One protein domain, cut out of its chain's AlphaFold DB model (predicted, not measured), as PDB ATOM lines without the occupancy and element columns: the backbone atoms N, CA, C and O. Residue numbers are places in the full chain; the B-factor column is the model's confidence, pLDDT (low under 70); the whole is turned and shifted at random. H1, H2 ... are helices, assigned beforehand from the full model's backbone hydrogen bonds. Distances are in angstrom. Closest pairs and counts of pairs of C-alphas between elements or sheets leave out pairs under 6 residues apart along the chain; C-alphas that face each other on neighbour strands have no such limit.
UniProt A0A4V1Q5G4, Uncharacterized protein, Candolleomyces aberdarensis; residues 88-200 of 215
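Overview. This is residues 88 to 200 of the 215 residues of an uncharacterized protein of Candolleomyces aberdarensis (UniProt A0A4V1Q5G4). The domain has little regular structure: long helix H1 packs on short H4, with H2 and H3 in a lobe of loops at one end and H5 leading to a far loop. The last stretch returns from that loop, residues 194 to 195 pairing antiparallel with residues 139 to 140. The printed part has 113 residues, 43 in five named helices, H1 to H5, with no named strand, all helix; it is loose, radius of gyration of the C-alphas 18.5 A, spanning 55 by 37 by 27 A.

Arrangement. H1, residues 89 to 105, touches H4, residues 146 to 152, with residues 95 to 99 alone; the closest C-alphas, of Trp 95 and Pro 147, are 5.0 A apart. They run opposite ways at a steep tilt of 42 degrees. H5, residues 155 to 165, is close to H4 but not clearly touching, C-alphas 151 and 157 being closest at 7.4 A. H2, residues 114 to 117, and H3, residues 119 to 122, are close but not clearly touching, C-alphas 115 and 122 being closest at 5.4 A. In H1, H4 and H5 every O i to N i+4 pair is within hydrogen-bond range; H2 and H3 are too short for one.

Along the chain. H1 spans 24.2 A from C-alpha 89 at (226.513, 216.291, 380.189); H5 spans 15.4 A to C-alpha 165 at (202.045, 214.167, 375.646).

Size, cuts and confidence. The printed part has no cut. The link from H3 to H4 is long. Residues 108 to 135 and 170 to 178 have pLDDT under 70.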
ATOM      1  N   ASP A  88     223.505 214.725 376.703       97.94
ATOM      2  CA  ASP A  88     224.802 214.426 377.295       97.94
ATOM      3  C   ASP A  88     225.328 215.607 378.132       97.94
ATOM      4  O   ASP A  88     225.224 216.780 377.753       97.94
ATOM      5  N   ASP A  89     225.963 215.294 379.263       97.75
ATOM      6  CA  ASP A  89     226.513 216.291 380.189       97.75
ATOM      7  C   ASP A  89     227.424 217.340 379.515       97.75
ATOM      8  O   ASP A  89     227.289 218.526 379.838       97.75
ATOM      9  N   PRO A  90     228.332 216.988 378.574       98.31
ATOM     10  CA  PRO A  90     229.174 217.976 377.903       98.31
ATOM     11  C   PRO A  90     228.379 219.018 377.111       98.31
ATOM     12  O   PRO A  90     228.746 220.194 377.128       98.31
ATOM     13  N   ASP A  91     227.280 218.620 376.465       97.75
ATOM     14  CA  ASP A  91     226.428 219.534 375.702       97.75
ATOM     15  C   ASP A  91     225.647 220.458 376.637       97.75
ATOM     16  O   ASP A  91     225.639 221.677 376.444       97.75
ATOM     17  N   ALA A  92     225.083 219.914 377.719       97.56
ATOM     18  CA  ALA A  92     224.399 220.711 378.734       97.56
ATOM     19  C   ALA A  92     225.344 221.725 379.413       97.56
ATOM     20  O   ALA A  92     224.986 222.893 379.611       97.56
ATOM     21  N   ILE A  93     226.577 221.313 379.736       97.81
ATOM     22  CA  ILE A  93     227.614 222.193 380.293       97.81
ATOM     23  C   ILE A  93     227.994 223.277 379.284       97.81
ATOM     24  O   ILE A  93     228.067 224.450 379.650       97.81
ATOM     25  N   LYS A  94     228.200 222.910 378.017       98.31
ATOM     26  CA  LYS A  94     228.526 223.859 376.951       98.31
ATOM     27  C   LYS A  94     227.431 224.907 376.785       98.31
ATOM     28  O   LYS A  94     227.738 226.095 376.793       98.31
ATOM     29  N   TRP A  95     226.166 224.498 376.710       98.31
ATOM     30  CA  TRP A  95     225.029 225.417 376.638       98.31
ATOM     31  C   TRP A  95     224.992 226.385 377.815       98.31
ATOM     32  O   TRP A  95     224.795 227.583 377.619       98.31
ATOM     33  N   ARG A  96     225.246 225.904 379.037       96.25
ATOM     34  CA  ARG A  96     225.335 226.764 380.224       96.25
ATOM     35  C   ARG A  96     226.438 227.818 380.094       96.25
ATOM     36  O   ARG A  96     226.206 228.975 380.437       96.25
ATOM     37  N   GLU A  97     227.630 227.439 379.640       97.25
ATOM     38  CA  GLU A  97     228.741 228.387 379.474       97.25
ATOM     39  C   GLU A  97     228.509 229.364 378.309       97.25
ATOM     40  O   GLU A  97     228.819 230.549 378.439       97.25
ATOM     41  N   GLU A  98     227.884 228.919 377.216       96.81
ATOM     42  CA  GLU A  98     227.460 229.794 376.116       96.81
ATOM     43  C   GLU A  98     226.410 230.818 376.585       96.81
ATOM     44  O   GLU A  98     226.525 231.995 376.250       96.81
ATOM     45  N   LEU A  99     225.440 230.427 377.428       94.56
ATOM     46  CA  LEU A  99     224.467 231.358 378.022       94.56
ATOM     47  C   LEU A  99     225.136 232.413 378.913       94.56
ATOM     48  O   LEU A  99     224.820 233.597 378.810       94.56
ATOM     49  N   LYS A 100     226.080 232.004 379.773       91.75
ATOM     50  CA  LYS A 100     226.848 232.939 380.614       91.75
ATOM     51  C   LYS A 100     227.672 233.911 379.776       91.75
ATOM     52  O   LYS A 100     227.725 235.098 380.090       91.75
ATOM     53  N   THR A 101     228.315 233.401 378.728       92.88
ATOM     54  CA  THR A 101     229.124 234.205 377.806       92.88
ATOM     55  C   THR A 101     228.245 235.218 377.086       92.88
ATOM     56  O   THR A 101     228.546 236.405 377.127       92.88
ATOM     57  N   PHE A 102     227.098 234.782 376.558       90.38
ATOM     58  CA  PHE A 102     226.134 235.653 375.892       90.38
ATOM     59  C   PHE A 102     225.681 236.807 376.794       90.38
ATOM     60  O   PHE A 102     225.746 237.963 376.394       90.38
ATOM     61  N   VAL A 103     225.279 236.517 378.036       86.81
ATOM     62  CA  VAL A 103     224.870 237.549 379.007       86.81
ATOM     63  C   VAL A 103     226.003 238.539 379.302       86.81
ATOM     64  O   VAL A 103     225.754 239.729 379.474       86.81
ATOM     65  N   LYS A 104     227.249 238.059 379.378       85.44
ATOM     66  CA  LYS A 104     228.419 238.898 379.659       85.44
ATOM     67  C   LYS A 104     228.792 239.798 378.478       85.44
ATOM     68  O   LYS A 104     229.209 240.932 378.700       85.44
ATOM     69  N   GLU A 105     228.704 239.277 377.259       86.56
ATOM     70  CA  GLU A 105     229.100 239.971 376.026       86.56
ATOM     71  C   GLU A 105     228.023 240.916 375.501       86.56
ATOM     72  O   GLU A 105     228.358 241.886 374.827       86.56
ATOM     73  N   HIS A 106     226.762 240.666 375.857       82.88
ATOM     74  CA  HIS A 106     225.609 241.446 375.420       82.88
ATOM     75  C   HIS A 106     224.862 242.093 376.588       82.88
ATOM     76  O   HIS A 106     223.652 241.870 376.752       82.88
ATOM     77  N   PRO A 107     225.548 242.911 377.414       72.06
ATOM     78  CA  PRO A 107     224.896 243.620 378.494       72.06
ATOM     79  C   PRO A 107     223.796 244.536 377.961       72.06
ATOM     80  O   PRO A 107     222.928 244.888 378.714       72.06
ATOM     81  N   GLU A 108     223.775 244.958 376.707       68.19
ATOM     82  CA  GLU A 108     222.765 245.863 376.146       68.19
ATOM     83  C   GLU A 108     221.453 245.193 375.706       68.19
ATOM     84  O   GLU A 108     220.481 245.898 375.448       68.19
ATOM     85  N   VAL A 109     221.401 243.860 375.600       67.38
ATOM     86  CA  VAL A 109     220.248 243.171 374.995       67.38
ATOM     87  C   VAL A 109     219.045 243.169 375.936       67.38
ATOM     88  O   VAL A 109     219.037 242.476 376.951       67.38
ATOM     89  N   ASP A 110     218.006 243.918 375.578       61.38
ATOM     90  CA  ASP A 110     216.702 243.889 376.241       61.38
ATOM     91  C   ASP A 110     215.937 242.599 375.884       61.38
ATOM     92  O   ASP A 110     215.875 242.179 374.727       61.38
ATOM     93  N   GLY A 111     215.359 241.958 376.899       56.06
ATOM     94  CA  GLY A 111     214.525 240.768 376.796       56.06
ATOM     95  C   GLY A 111     213.125 241.001 376.237       56.06
ATOM     96  O   GLY A 111     212.385 240.043 376.027       56.06
ATOM     97  N   GLY A 112     212.752 242.249 375.953       54.81
ATOM     98  CA  GLY A 112     211.606 242.581 375.112       54.81
ATOM     99  C   GLY A 112     210.537 243.442 375.783       54.81
ATOM    100  O   GLY A 112     210.653 243.876 376.925       54.81
ATOM    101  N   LEU A 113     209.449 243.668 375.034       51.12
ATOM    102  CA  LEU A 113     208.397 244.673 375.277       51.12
ATOM    103  C   LEU A 113     207.781 244.666 376.695       51.12
ATOM    104  O   LEU A 113     207.286 245.691 377.158       51.12
ATOM    105  N   LEU A 114     207.806 243.527 377.396       53.25
ATOM    106  CA  LEU A 114     207.260 243.391 378.751       53.25
ATOM    107  C   LEU A 114     208.017 244.231 379.793       53.25
ATOM    108  O   LEU A 114     207.391 244.717 380.736       53.25
ATOM    109  N   THR A 115     209.320 244.468 379.604       52.59
ATOM    110  CA  THR A 115     210.133 245.330 380.482       52.59
ATOM    111  C   THR A 115     209.645 246.780 380.441       52.59
ATOM    112  O   THR A 115     209.551 247.435 381.477       52.59
ATOM    113  N   PHE A 116     209.238 247.260 379.261       51.97
ATOM    114  CA  PHE A 116     208.671 248.601 379.086       51.97
ATOM    115  C   PHE A 116     207.285 248.754 379.720       51.97
ATOM    116  O   PHE A 116     206.940 249.838 380.186       51.97
ATOM    117  N   LEU A 117     206.479 247.688 379.725       51.06
ATOM    118  CA  LEU A 117     205.088 247.740 380.183       51.06
ATOM    119  C   LEU A 117     204.943 247.563 381.703       51.06
ATOM    120  O   LEU A 117     203.973 248.061 382.272       51.06
ATOM    121  N   LEU A 118     205.880 246.873 382.370       57.28
ATOM    122  CA  LEU A 118     205.804 246.566 383.808       57.28
ATOM    123  C   LEU A 118     207.167 246.722 384.528       57.28
ATOM    124  O   LEU A 118     207.686 245.757 385.098       57.28
ATOM    125  N   PRO A 119     207.742 247.939 384.585       55.41
ATOM    126  CA  PRO A 119     209.070 248.175 385.166       55.41
ATOM    127  C   PRO A 119     209.157 247.858 386.670       55.41
ATOM    128  O   PRO A 119     210.190 247.416 387.161       55.41
ATOM    129  N   ALA A 120     208.048 247.984 387.409       53.28
ATOM    130  CA  ALA A 120     207.983 247.622 388.830       53.28
ATOM    131  C   ALA A 120     208.117 246.105 389.094       53.28
ATOM    132  O   ALA A 120     208.400 245.704 390.220       53.28
ATOM    133  N   VAL A 121     207.900 245.270 388.070       54.03
ATOM    134  CA  VAL A 121     207.973 243.801 388.152       54.03
ATOM    135  C   VAL A 121     209.241 243.276 387.473       54.03
ATOM    136  O   VAL A 121     209.813 242.284 387.921       54.03
ATOM    137  N   PHE A 122     209.696 243.946 386.408       53.81
ATOM    138  CA  PHE A 122     210.755 243.441 385.530       53.81
ATOM    139  C   PHE A 122     212.043 244.285 385.491       53.81
ATOM    140  O   PHE A 122     212.988 243.867 384.822       53.81
ATOM    141  N   GLY A 123     212.125 245.385 386.250       52.72
ATOM    142  CA  GLY A 123     213.318 246.237 386.369       52.72
ATOM    143  C   GLY A 123     213.269 247.502 385.503       52.72
ATOM    144  O   GLY A 123     212.327 247.703 384.736       52.72
ATOM    145  N   ASP A 124     214.269 248.379 385.646       53.97
ATOM    146  CA  ASP A 124     214.380 249.612 384.853       53.97
ATOM    147  C   ASP A 124     214.588 249.283 383.356       53.97
ATOM    148  O   ASP A 124     215.539 248.577 383.016       53.97
ATOM    149  N   PRO A 125     213.768 249.809 382.425       52.47
ATOM    150  CA  PRO A 125     213.961 249.609 380.985       52.47
ATOM    151  C   PRO A 125     215.290 250.178 380.453       52.47
ATOM    152  O   PRO A 125     215.681 249.874 379.330       52.47
ATOM    153  N   HIS A 126     216.010 250.983 381.242       52.31
ATOM    154  CA  HIS A 126     217.346 251.479 380.910       52.31
ATOM    155  C   HIS A 126     218.478 250.552 381.402       52.31
ATOM    156  O   HIS A 126     219.647 250.806 381.087       52.31
ATOM    157  N   THR A 127     218.181 249.467 382.137       48.56
ATOM    158  CA  THR A 127     219.190 248.492 382.578       48.56
ATOM    159  C   THR A 127     219.307 247.283 381.643       48.56
ATOM    160  O   THR A 127     218.580 246.298 381.694       48.56
ATOM    161  N   ARG A 128     220.346 247.371 380.810       58.31
ATOM    162  CA  ARG A 128     221.276 246.316 380.371       58.31
ATOM    163  C   ARG A 128     220.916 244.854 380.741       58.31
ATOM    164  O   ARG A 128     220.992 244.538 381.917       58.31
ATOM    165  N   THR A 129     220.629 243.952 379.790       57.72
ATOM    166  CA  THR A 129     220.212 242.537 379.962       57.72
ATOM    167  C   THR A 129     219.141 242.365 381.021       57.72
ATOM    168  O   THR A 129     219.422 242.283 382.216       57.72
ATOM    169  N   THR A 130     217.893 242.254 380.593       65.31
ATOM    170  CA  THR A 130     216.758 242.179 381.514       65.31
ATOM    171  C   THR A 130     216.731 240.875 382.294       65.31
ATOM    172  O   THR A 130     216.890 239.783 381.735       65.31
ATOM    173  N   GLY A 131     216.490 240.991 383.593       57.81
ATOM    174  CA  GLY A 131     216.481 239.864 384.501       57.81
ATOM    175  C   GLY A 131     216.136 240.271 385.923       57.81
ATOM    176  O   GLY A 131     216.225 241.447 386.273       57.81
ATOM    177  N   VAL A 132     215.758 239.293 386.743       64.75
ATOM    178  CA  VAL A 132     215.359 239.530 388.136       64.75
ATOM    179  C   VAL A 132     216.177 238.684 389.124       64.75
ATOM    180  O   VAL A 132     216.478 237.519 388.826       64.75
ATOM    181  N   PRO A 133     216.516 239.236 390.309       66.12
ATOM    182  CA  PRO A 133     216.441 240.659 390.679       66.12
ATOM    183  C   PRO A 133     217.464 241.526 389.916       66.12
ATOM    184  O   PRO A 133     218.505 241.041 389.491       66.12
ATOM    185  N   GLU A 134     217.190 242.824 389.774       62.84
ATOM    186  CA  GLU A 134     217.962 243.747 388.919       62.84
ATOM    187  C   GLU A 134     219.467 243.820 389.248       62.84
ATOM    188  O   GLU A 134     220.299 243.847 388.343       62.84
ATOM    189  N   GLN A 135     219.816 243.805 390.538       66.81
ATOM    190  CA  GLN A 135     221.199 243.927 391.031       66.81
ATOM    191  C   GLN A 135     221.920 242.574 391.195       66.81
ATOM    192  O   GLN A 135     223.109 242.541 391.498       66.81
ATOM    193  N   ASP A 136     221.208 241.457 391.022       73.44
ATOM    194  CA  ASP A 136     221.730 240.089 391.146       73.44
ATOM    195  C   ASP A 136     220.930 239.170 390.216       73.44
ATOM    196  O   ASP A 136     220.128 238.347 390.655       73.44
ATOM    197  N   LYS A 137     221.068 239.390 388.904       76.56
ATOM    198  CA  LYS A 137     220.228 238.724 387.903       76.56
ATOM    199  C   LYS A 137     220.445 237.224 387.949       76.56
ATOM    200  O   LYS A 137     221.534 236.733 387.664       76.56
ATOM    201  N   GLN A 138     219.375 236.508 388.274       81.31
ATOM    202  CA  GLN A 138     219.358 235.050 388.292       81.31
ATOM    203  C   GLN A 138     218.324 234.494 387.320       81.31
ATOM    204  O   GLN A 138     218.535 233.414 386.778       81.31
ATOM    205  N   PHE A 139     217.246 235.229 387.043       84.19
ATOM    206  CA  PHE A 139     216.365 235.003 385.897       84.19
ATOM    207  C   PHE A 139     216.769 235.927 384.760       84.19
ATOM    208  O   PHE A 139     216.954 237.115 384.993       84.19
ATOM    209  N   PHE A 140     216.845 235.406 383.540       85.75
ATOM    210  CA  PHE A 140     217.210 236.168 382.349       85.75
ATOM    211  C   PHE A 140     216.048 236.137 381.369       85.75
ATOM    212  O   PHE A 140     215.640 235.057 380.936       85.75
ATOM    213  N   HIS A 141     215.513 237.304 381.004       84.88
ATOM    214  CA  HIS A 141     214.386 237.398 380.067       84.88
ATOM    215  C   HIS A 141     214.840 237.276 378.611       84.88
ATOM    216  O   HIS A 141     214.444 238.038 377.747       84.88
ATOM    217  N   LEU A 142     215.717 236.322 378.333       87.06
ATOM    218  CA  LEU A 142     216.198 236.042 376.992       87.06
ATOM    219  C   LEU A 142     215.496 234.788 376.496       87.06
ATOM    220  O   LEU A 142     215.307 233.841 377.258       87.06
ATOM    221  N   PHE A 143     215.112 234.789 375.225       90.50
ATOM    222  CA  PHE A 143     214.258 233.744 374.667       90.50
ATOM    223  C   PHE A 143     214.907 233.007 373.501       90.50
ATOM    224  O   PHE A 143     214.585 231.844 373.288       90.50
ATOM    225  N   TRP A 144     215.823 233.637 372.764       93.19
ATOM    226  CA  TRP A 144     216.289 233.156 371.454       93.19
ATOM    227  C   TRP A 144     217.802 232.970 371.367       93.19
ATOM    228  O   TRP A 144     218.368 232.968 370.277       93.19
ATOM    229  N   THR A 145     218.481 232.820 372.504       94.19
ATOM    230  CA  THR A 145     219.915 232.508 372.480       94.19
ATOM    231  C   THR A 145     220.150 231.168 371.776       94.19
ATOM    232  O   THR A 145     219.308 230.264 371.829       94.19
ATOM    233  N   LYS A 146     221.310 231.012 371.128       96.75
ATOM    234  CA  LYS A 146     221.672 229.767 370.434       96.75
ATOM    235  C   LYS A 146     221.485 228.516 371.318       96.75
ATOM    236  O   LYS A 146     220.834 227.590 370.836       96.75
ATOM    237  N   PRO A 147     221.934 228.482 372.591       97.81
ATOM    238  CA  PRO A 147     221.700 227.332 373.462       97.81
ATOM    239  C   PRO A 147     220.220 227.028 373.704       97.81
ATOM    240  O   PRO A 147     219.826 225.868 373.676       97.81
ATOM    241  N   GLN A 148     219.376 228.051 373.896       97.38
ATOM    242  CA  GLN A 148     217.937 227.849 374.099       97.38
ATOM    243  C   GLN A 148     217.268 227.242 372.865       97.38
ATOM    244  O   GLN A 148     216.454 226.331 372.997       97.38
ATOM    245  N   VAL A 149     217.609 227.733 371.670       97.94
ATOM    246  CA  VAL A 149     217.067 227.198 370.414       97.94
ATOM    247  C   VAL A 149     217.534 225.759 370.208       97.94
ATOM    248  O   VAL A 149     216.700 224.889 369.978       97.94
ATOM    249  N   GLN A 150     218.834 225.491 370.375       97.81
ATOM    250  CA  GLN A 150     219.405 224.150 370.228       97.81
ATOM    251  C   GLN A 150     218.805 223.139 371.208       97.81
ATOM    252  O   GLN A 150     218.451 222.039 370.792       97.81
ATOM    253  N   ALA A 151     218.658 223.516 372.482       97.75
ATOM    254  CA  ALA A 151     218.067 222.655 373.499       97.75
ATOM    255  C   ALA A 151     216.610 222.312 373.160       97.75
ATOM    256  O   ALA A 151     216.243 221.142 373.176       97.75
ATOM    257  N   ARG A 152     215.794 223.308 372.776       97.31
ATOM    258  CA  ARG A 152     214.380 223.104 372.405       97.31
ATOM    259  C   ARG A 152     214.208 222.227 371.167       97.31
ATOM    260  O   ARG A 152     213.260 221.456 371.104       97.31
ATOM    261  N   SER A 153     215.119 222.332 370.200       96.88
ATOM    262  CA  SER A 153     215.106 221.512 368.987       96.88
ATOM    263  C   SER A 153     215.860 220.185 369.126       96.88
ATOM    264  O   SER A 153     216.031 219.486 368.128       96.88
ATOM    265  N   HIS A 154     216.374 219.843 370.313       98.12
ATOM    266  CA  HIS A 154     217.160 218.626 370.491       98.12
ATOM    267  C   HIS A 154     216.283 217.386 370.232       98.12
ATOM    268  O   HIS A 154     215.216 217.279 370.847       98.12
ATOM    269  N   PRO A 155     216.708 216.417 369.394       97.56
ATOM    270  CA  PRO A 155     215.879 215.263 369.037       97.56
ATOM    271  C   PRO A 155     215.346 214.499 370.252       97.56
ATOM    272  O   PRO A 155     214.155 214.212 370.323       97.56
ATOM    273  N   ASN A 156     216.191 214.257 371.260       98.31
ATOM    274  CA  ASN A 156     215.763 213.562 372.477       98.31
ATOM    275  C   ASN A 156     214.750 214.370 373.295       98.31
ATOM    276  O   ASN A 156     213.861 213.780 373.903       98.31
ATOM    277  N   LEU A 157     214.844 215.709 373.304       97.75
ATOM    278  CA  LEU A 157     213.863 216.530 374.009       97.75
ATOM    279  C   LEU A 157     212.510 216.458 373.299       97.75
ATOM    280  O   LEU A 157     211.506 216.220 373.956       97.75
ATOM    281  N   LEU A 158     212.487 216.571 371.967       97.75
ATOM    282  CA  LEU A 158     211.260 216.437 371.176       97.75
ATOM    283  C   LEU A 158     210.616 215.053 371.354       97.75
ATOM    284  O   LEU A 158     209.402 214.965 371.541       97.75
ATOM    285  N   THR A 159     211.418 213.984 371.365       97.75
ATOM    286  CA  THR A 159     210.951 212.618 371.650       97.75
ATOM    287  C   THR A 159     210.383 212.501 373.064       97.75
ATOM    288  O   THR A 159     209.288 211.971 373.232       97.75
ATOM    289  N   ALA A 160     211.072 213.036 374.076       98.00
ATOM    290  CA  ALA A 160     210.594 213.017 375.457       98.00
ATOM    291  C   ALA A 160     209.303 213.838 375.634       98.00
ATOM    292  O   ALA A 160     208.383 213.387 376.312       98.00
ATOM    293  N   THR A 161     209.189 215.008 374.994       97.38
ATOM    294  CA  THR A 161     207.961 215.819 374.999       97.38
ATOM    295  C   THR A 161     206.809 215.073 374.339       97.38
ATOM    296  O   THR A 161     205.723 215.012 374.906       97.38
ATOM    297  N   LYS A 162     207.043 214.453 373.176       96.44
ATOM    298  CA  LYS A 162     206.038 213.612 372.521       96.44
ATOM    299  C   LYS A 162     205.600 212.471 373.439       96.44
ATOM    300  O   LYS A 162     204.405 212.259 373.600       96.44
ATOM    301  N   TRP A 163     206.542 211.773 374.067       96.88
ATOM    302  CA  TRP A 163     206.247 210.692 375.006       96.88
ATOM    303  C   TRP A 163     205.395 211.171 376.196       96.88
ATOM    304  O   TRP A 163     204.385 210.545 376.512       96.88
ATOM    305  N   LEU A 164     205.724 212.323 376.793       96.56
ATOM    306  CA  LEU A 164     204.933 212.937 377.868       96.56
ATOM    307  C   LEU A 164     203.511 213.290 377.412       96.56
ATOM    308  O   LEU A 164     202.553 213.038 378.139       96.56
ATOM    309  N   ASN A 165     203.356 213.833 376.201       94.19
ATOM    310  CA  ASN A 165     202.045 214.167 375.646       94.19
ATOM    311  C   ASN A 165     201.149 212.925 375.516       94.19
ATOM    312  O   ASN A 165     199.959 213.004 375.797       94.19
ATOM    313  N   GLN A 166     201.710 211.761 375.170       91.56
ATOM    314  CA  GLN A 166     200.962 210.497 375.066       91.56
ATOM    315  C   GLN A 166     200.485 209.943 376.422       91.56
ATOM    316  O   GLN A 166     199.757 208.949 376.474       91.56
ATOM    317  N   LEU A 167     200.871 210.557 377.547       91.56
ATOM    318  CA  LEU A 167     200.329 210.182 378.852       91.56
ATOM    319  C   LEU A 167     198.893 210.677 379.059       91.56
ATOM    320  O   LEU A 167     198.177 210.067 379.862       91.56
ATOM    321  N   TYR A 168     198.482 211.724 378.334       89.25
ATOM    322  CA  TYR A 168     197.125 212.263 378.338       89.25
ATOM    323  C   TYR A 168     196.176 211.349 377.558       89.25
ATOM    324  O   TYR A 168     196.535 210.773 376.534       89.25
ATOM    325  N   ARG A 169     194.948 211.208 378.058       79.88
ATOM    326  CA  ARG A 169     193.901 210.349 377.491       79.88
ATOM    327  C   ARG A 169     192.574 211.104 377.515       79.88
ATOM    328  O   ARG A 169     192.377 211.951 378.386       79.88
ATOM    329  N   SER A 170     191.666 210.795 376.594       69.81
ATOM    330  CA  SER A 170     190.278 211.251 376.718       69.81
ATOM    331  C   SER A 170     189.536 210.445 377.795       69.81
ATOM    332  O   SER A 170     189.909 209.316 378.111       69.81
ATOM    333  N   ASN A 171     188.462 211.016 378.345       60.12
ATOM    334  CA  ASN A 171     187.600 210.369 379.346       60.12
ATOM    335  C   ASN A 171     186.692 209.266 378.773       60.12
ATOM    336  O   ASN A 171     185.802 208.792 379.473       60.12
ATOM    337  N   SER A 172     186.847 208.888 377.503       57.00
ATOM    338  CA  SER A 172     186.104 207.742 376.984       57.00
ATOM    339  C   SER A 172     186.767 206.452 377.467       57.00
ATOM    340  O   SER A 172     187.993 206.380 377.538       57.00
ATOM    341  N   ASP A 173     185.978 205.412 377.732       53.41
ATOM    342  CA  ASP A 173     186.453 204.079 378.141       53.41
ATOM    343  C   ASP A 173     187.363 203.381 377.101       53.41
ATOM    344  O   ASP A 173     187.721 202.212 377.258       53.41
ATOM    345  N   SER A 174     187.748 204.072 376.021       52.66
ATOM    346  CA  SER A 174     188.709 203.596 375.037       52.66
ATOM    347  C   SER A 174     190.113 204.153 375.320       52.66
ATOM    348  O   SER A 174     190.337 205.359 375.182       52.66
ATOM    349  N   PRO A 175     191.108 203.287 375.595       52.56
ATOM    350  CA  PRO A 175     192.517 203.665 375.736       52.56
ATOM    351  C   PRO A 175     193.129 204.367 374.509       52.56
ATOM    352  O   PRO A 175     194.255 204.852 374.598       52.56
ATOM    353  N   SER A 176     192.423 204.385 373.373       54.12
ATOM    354  CA  SER A 176     192.858 204.938 372.086       54.12
ATOM    355  C   SER A 176     192.035 206.134 371.600       54.12
ATOM    356  O   SER A 176     192.205 206.559 370.460       54.12
ATOM    357  N   ALA A 177     191.113 206.661 372.404       58.72
ATOM    358  CA  ALA A 177     190.298 207.779 371.954       58.72
ATOM    359  C   ALA A 177     191.104 209.080 371.951       58.72
ATOM    360  O   ALA A 177     191.471 209.612 373.006       58.72
ATOM    361  N   GLU A 178     191.355 209.560 370.736       66.75
ATOM    362  CA  GLU A 178     191.995 210.833 370.435       66.75
ATOM    363  C   GLU A 178     191.248 211.989 371.117       66.75
ATOM    364  O   GLU A 178     190.021 211.986 371.249       66.75
ATOM    365  N   LEU A 179     192.004 212.978 371.590       78.31
ATOM    366  CA  LEU A 179     191.434 214.229 372.071       78.31
ATOM    367  C   LEU A 179     190.988 215.033 370.843       78.31
ATOM    368  O   LEU A 179     191.821 215.390 370.011       78.31
ATOM    369  N   ASP A 180     189.685 215.299 370.723       81.56
ATOM    370  CA  ASP A 180     189.139 216.030 369.576       81.56
ATOM    371  C   ASP A 180     189.845 217.386 369.404       81.56
ATOM    372  O   ASP A 180     189.961 218.174 370.344       81.56
ATOM    373  N   GLY A 181     190.373 217.627 368.203       85.69
ATOM    374  CA  GLY A 181     191.138 218.830 367.870       85.69
ATOM    375  C   GLY A 181     192.549 218.934 368.471       85.69
ATOM    376  O   GLY A 181     193.157 219.998 368.349       85.69
ATOM    377  N   VAL A 182     193.096 217.882 369.097       88.94
ATOM    378  CA  VAL A 182     194.424 217.913 369.742       88.94
ATOM    379  C   VAL A 182     195.343 216.818 369.196       88.94
ATOM    380  O   VAL A 182     195.105 215.628 369.382       88.94
ATOM    381  N   ASP A 183     196.465 217.225 368.596       90.31
ATOM    382  CA  ASP A 183     197.539 216.318 368.179       90.31
ATOM    383  C   ASP A 183     198.628 216.216 369.260       90.31
ATOM    384  O   ASP A 183     199.456 217.110 369.435       90.31
ATOM    385  N   LEU A 184     198.657 215.088 369.973       92.00
ATOM    386  CA  LEU A 184     199.659 214.792 371.005       92.00
ATOM    387  C   LEU A 184     201.006 214.321 370.425       92.00
ATOM    388  O   LEU A 184     201.966 214.107 371.169       92.00
ATOM    389  N   SER A 185     201.094 214.112 369.111       92.62
ATOM    390  CA  SER A 185     202.286 213.597 368.435       92.62
ATOM    391  C   SER A 185     203.228 214.693 367.922       92.62
ATOM    392  O   SER A 185     204.398 214.397 367.659       92.62
ATOM    393  N   THR A 186     202.744 215.939 367.850       92.88
ATOM    394  CA  THR A 186     203.475 217.105 367.339       92.88
ATOM    395  C   THR A 186     203.776 218.100 368.469       92.88
ATOM    396  O   THR A 186     202.920 218.911 368.826       92.88
ATOM    397  N   PRO A 187     204.985 218.081 369.061       93.38
ATOM    398  CA  PRO A 187     205.355 219.048 370.089       93.38
ATOM    399  C   PRO A 187     205.507 220.459 369.498       93.38
ATOM    400  O   PRO A 187     206.206 220.663 368.506       93.38
ATOM    401  N   LEU A 188     204.892 221.448 370.149       93.44
ATOM    402  CA  LEU A 188     205.084 222.866 369.842       93.44
ATOM    403  C   LEU A 188     206.156 223.475 370.748       93.44
ATOM    404  O   LEU A 188     206.314 223.093 371.908       93.44
ATOM    405  N   THR A 189     206.888 224.457 370.225       93.50
ATOM    406  CA  THR A 189     207.897 225.177 371.008       93.50
ATOM    407  C   THR A 189     207.266 226.331 371.777       93.50
ATOM    408  O   THR A 189     206.758 227.276 371.178       93.50
ATOM    409  N   TYR A 190     207.392 226.299 373.102       94.19
ATOM    410  CA  TYR A 190     207.148 227.442 373.976       94.19
ATOM    411  C   TYR A 190     208.488 228.078 374.372       94.19
ATOM    412  O   TYR A 190     209.358 227.428 374.958       94.19
ATOM    413  N   ALA A 191     208.693 229.342 373.998       94.44
ATOM    414  CA  ALA A 191     209.921 230.059 374.310       94.44
ATOM    415  C   ALA A 191     209.822 230.699 375.699       94.44
ATOM    416  O   ALA A 191     209.125 231.690 375.877       94.44
ATOM    417  N   ASP A 192     210.566 230.155 376.660       92.75
ATOM    418  CA  ASP A 192     210.685 230.723 378.006       92.75
ATOM    419  C   ASP A 192     212.117 231.184 378.312       92.75
ATOM    420  O   ASP A 192     213.087 230.864 377.610       92.75
ATOM    421  N   ARG A 193     212.212 231.940 379.394       91.62
ATOM    422  CA  ARG A 193     213.392 232.467 380.064       91.62
ATOM    423  C   ARG A 193     214.282 231.334 380.575       91.62
ATOM    424  O   ARG A 193     213.871 230.179 380.661       91.62
ATOM    425  N   PHE A 194     215.501 231.669 380.988       92.19
ATOM    426  CA  PHE A 194     216.362 230.736 381.719       92.19
ATOM    427  C   PHE A 194     216.783 231.306 383.071       92.19
ATOM    428  O   PHE A 194     216.701 232.511 383.318       92.19
ATOM    429  N   ARG A 195     217.243 230.414 383.956       90.50
ATOM    430  CA  ARG A 195     217.693 230.766 385.303       90.50
ATOM    431  C   ARG A 195     219.098 230.236 385.577       90.50
ATOM    432  O   ARG A 195     219.342 229.046 385.406       90.50
ATOM    433  N   ILE A 196     219.988 231.090 386.076       88.94
ATOM    434  CA  ILE A 196     221.287 230.710 386.647       88.94
ATOM    435  C   ILE A 196     221.276 231.154 388.105       88.94
ATOM    436  O   ILE A 196     221.297 232.344 388.395       88.94
ATOM    437  N   ARG A 197     221.194 230.191 389.029       86.75
ATOM    438  CA  ARG A 197     221.098 230.482 390.462       86.75
ATOM    439  C   ARG A 197     222.485 230.598 391.091       86.75
ATOM    440  O   ARG A 197     223.310 229.702 390.918       86.75
ATOM    441  N   HIS A 198     222.717 231.656 391.863       84.31
ATOM    442  CA  HIS A 198     223.941 231.815 392.647       84.31
ATOM    443  C   HIS A 198     223.867 231.027 393.970       84.31
ATOM    444  O   HIS A 198     222.788 230.921 394.566       84.31
ATOM    445  N   PRO A 199     224.988 230.464 394.461       85.56
ATOM    446  CA  PRO A 199     225.031 229.828 395.777       85.56
ATOM    447  C   PRO A 199     224.661 230.795 396.917       85.56
ATOM    448  O   PRO A 199     224.934 231.990 396.847       85.56
ATOM    449  N   GLY A 200     224.095 230.264 398.004       78.69
ATOM    450  CA  GLY A 200     223.994 230.954 399.299       78.69
ATOM    451  C   GLY A 200     222.636 231.571 399.655       78.69
ATOM    452  O   GLY A 200     222.241 231.481 400.813       78.69
TER     453      GLY A 200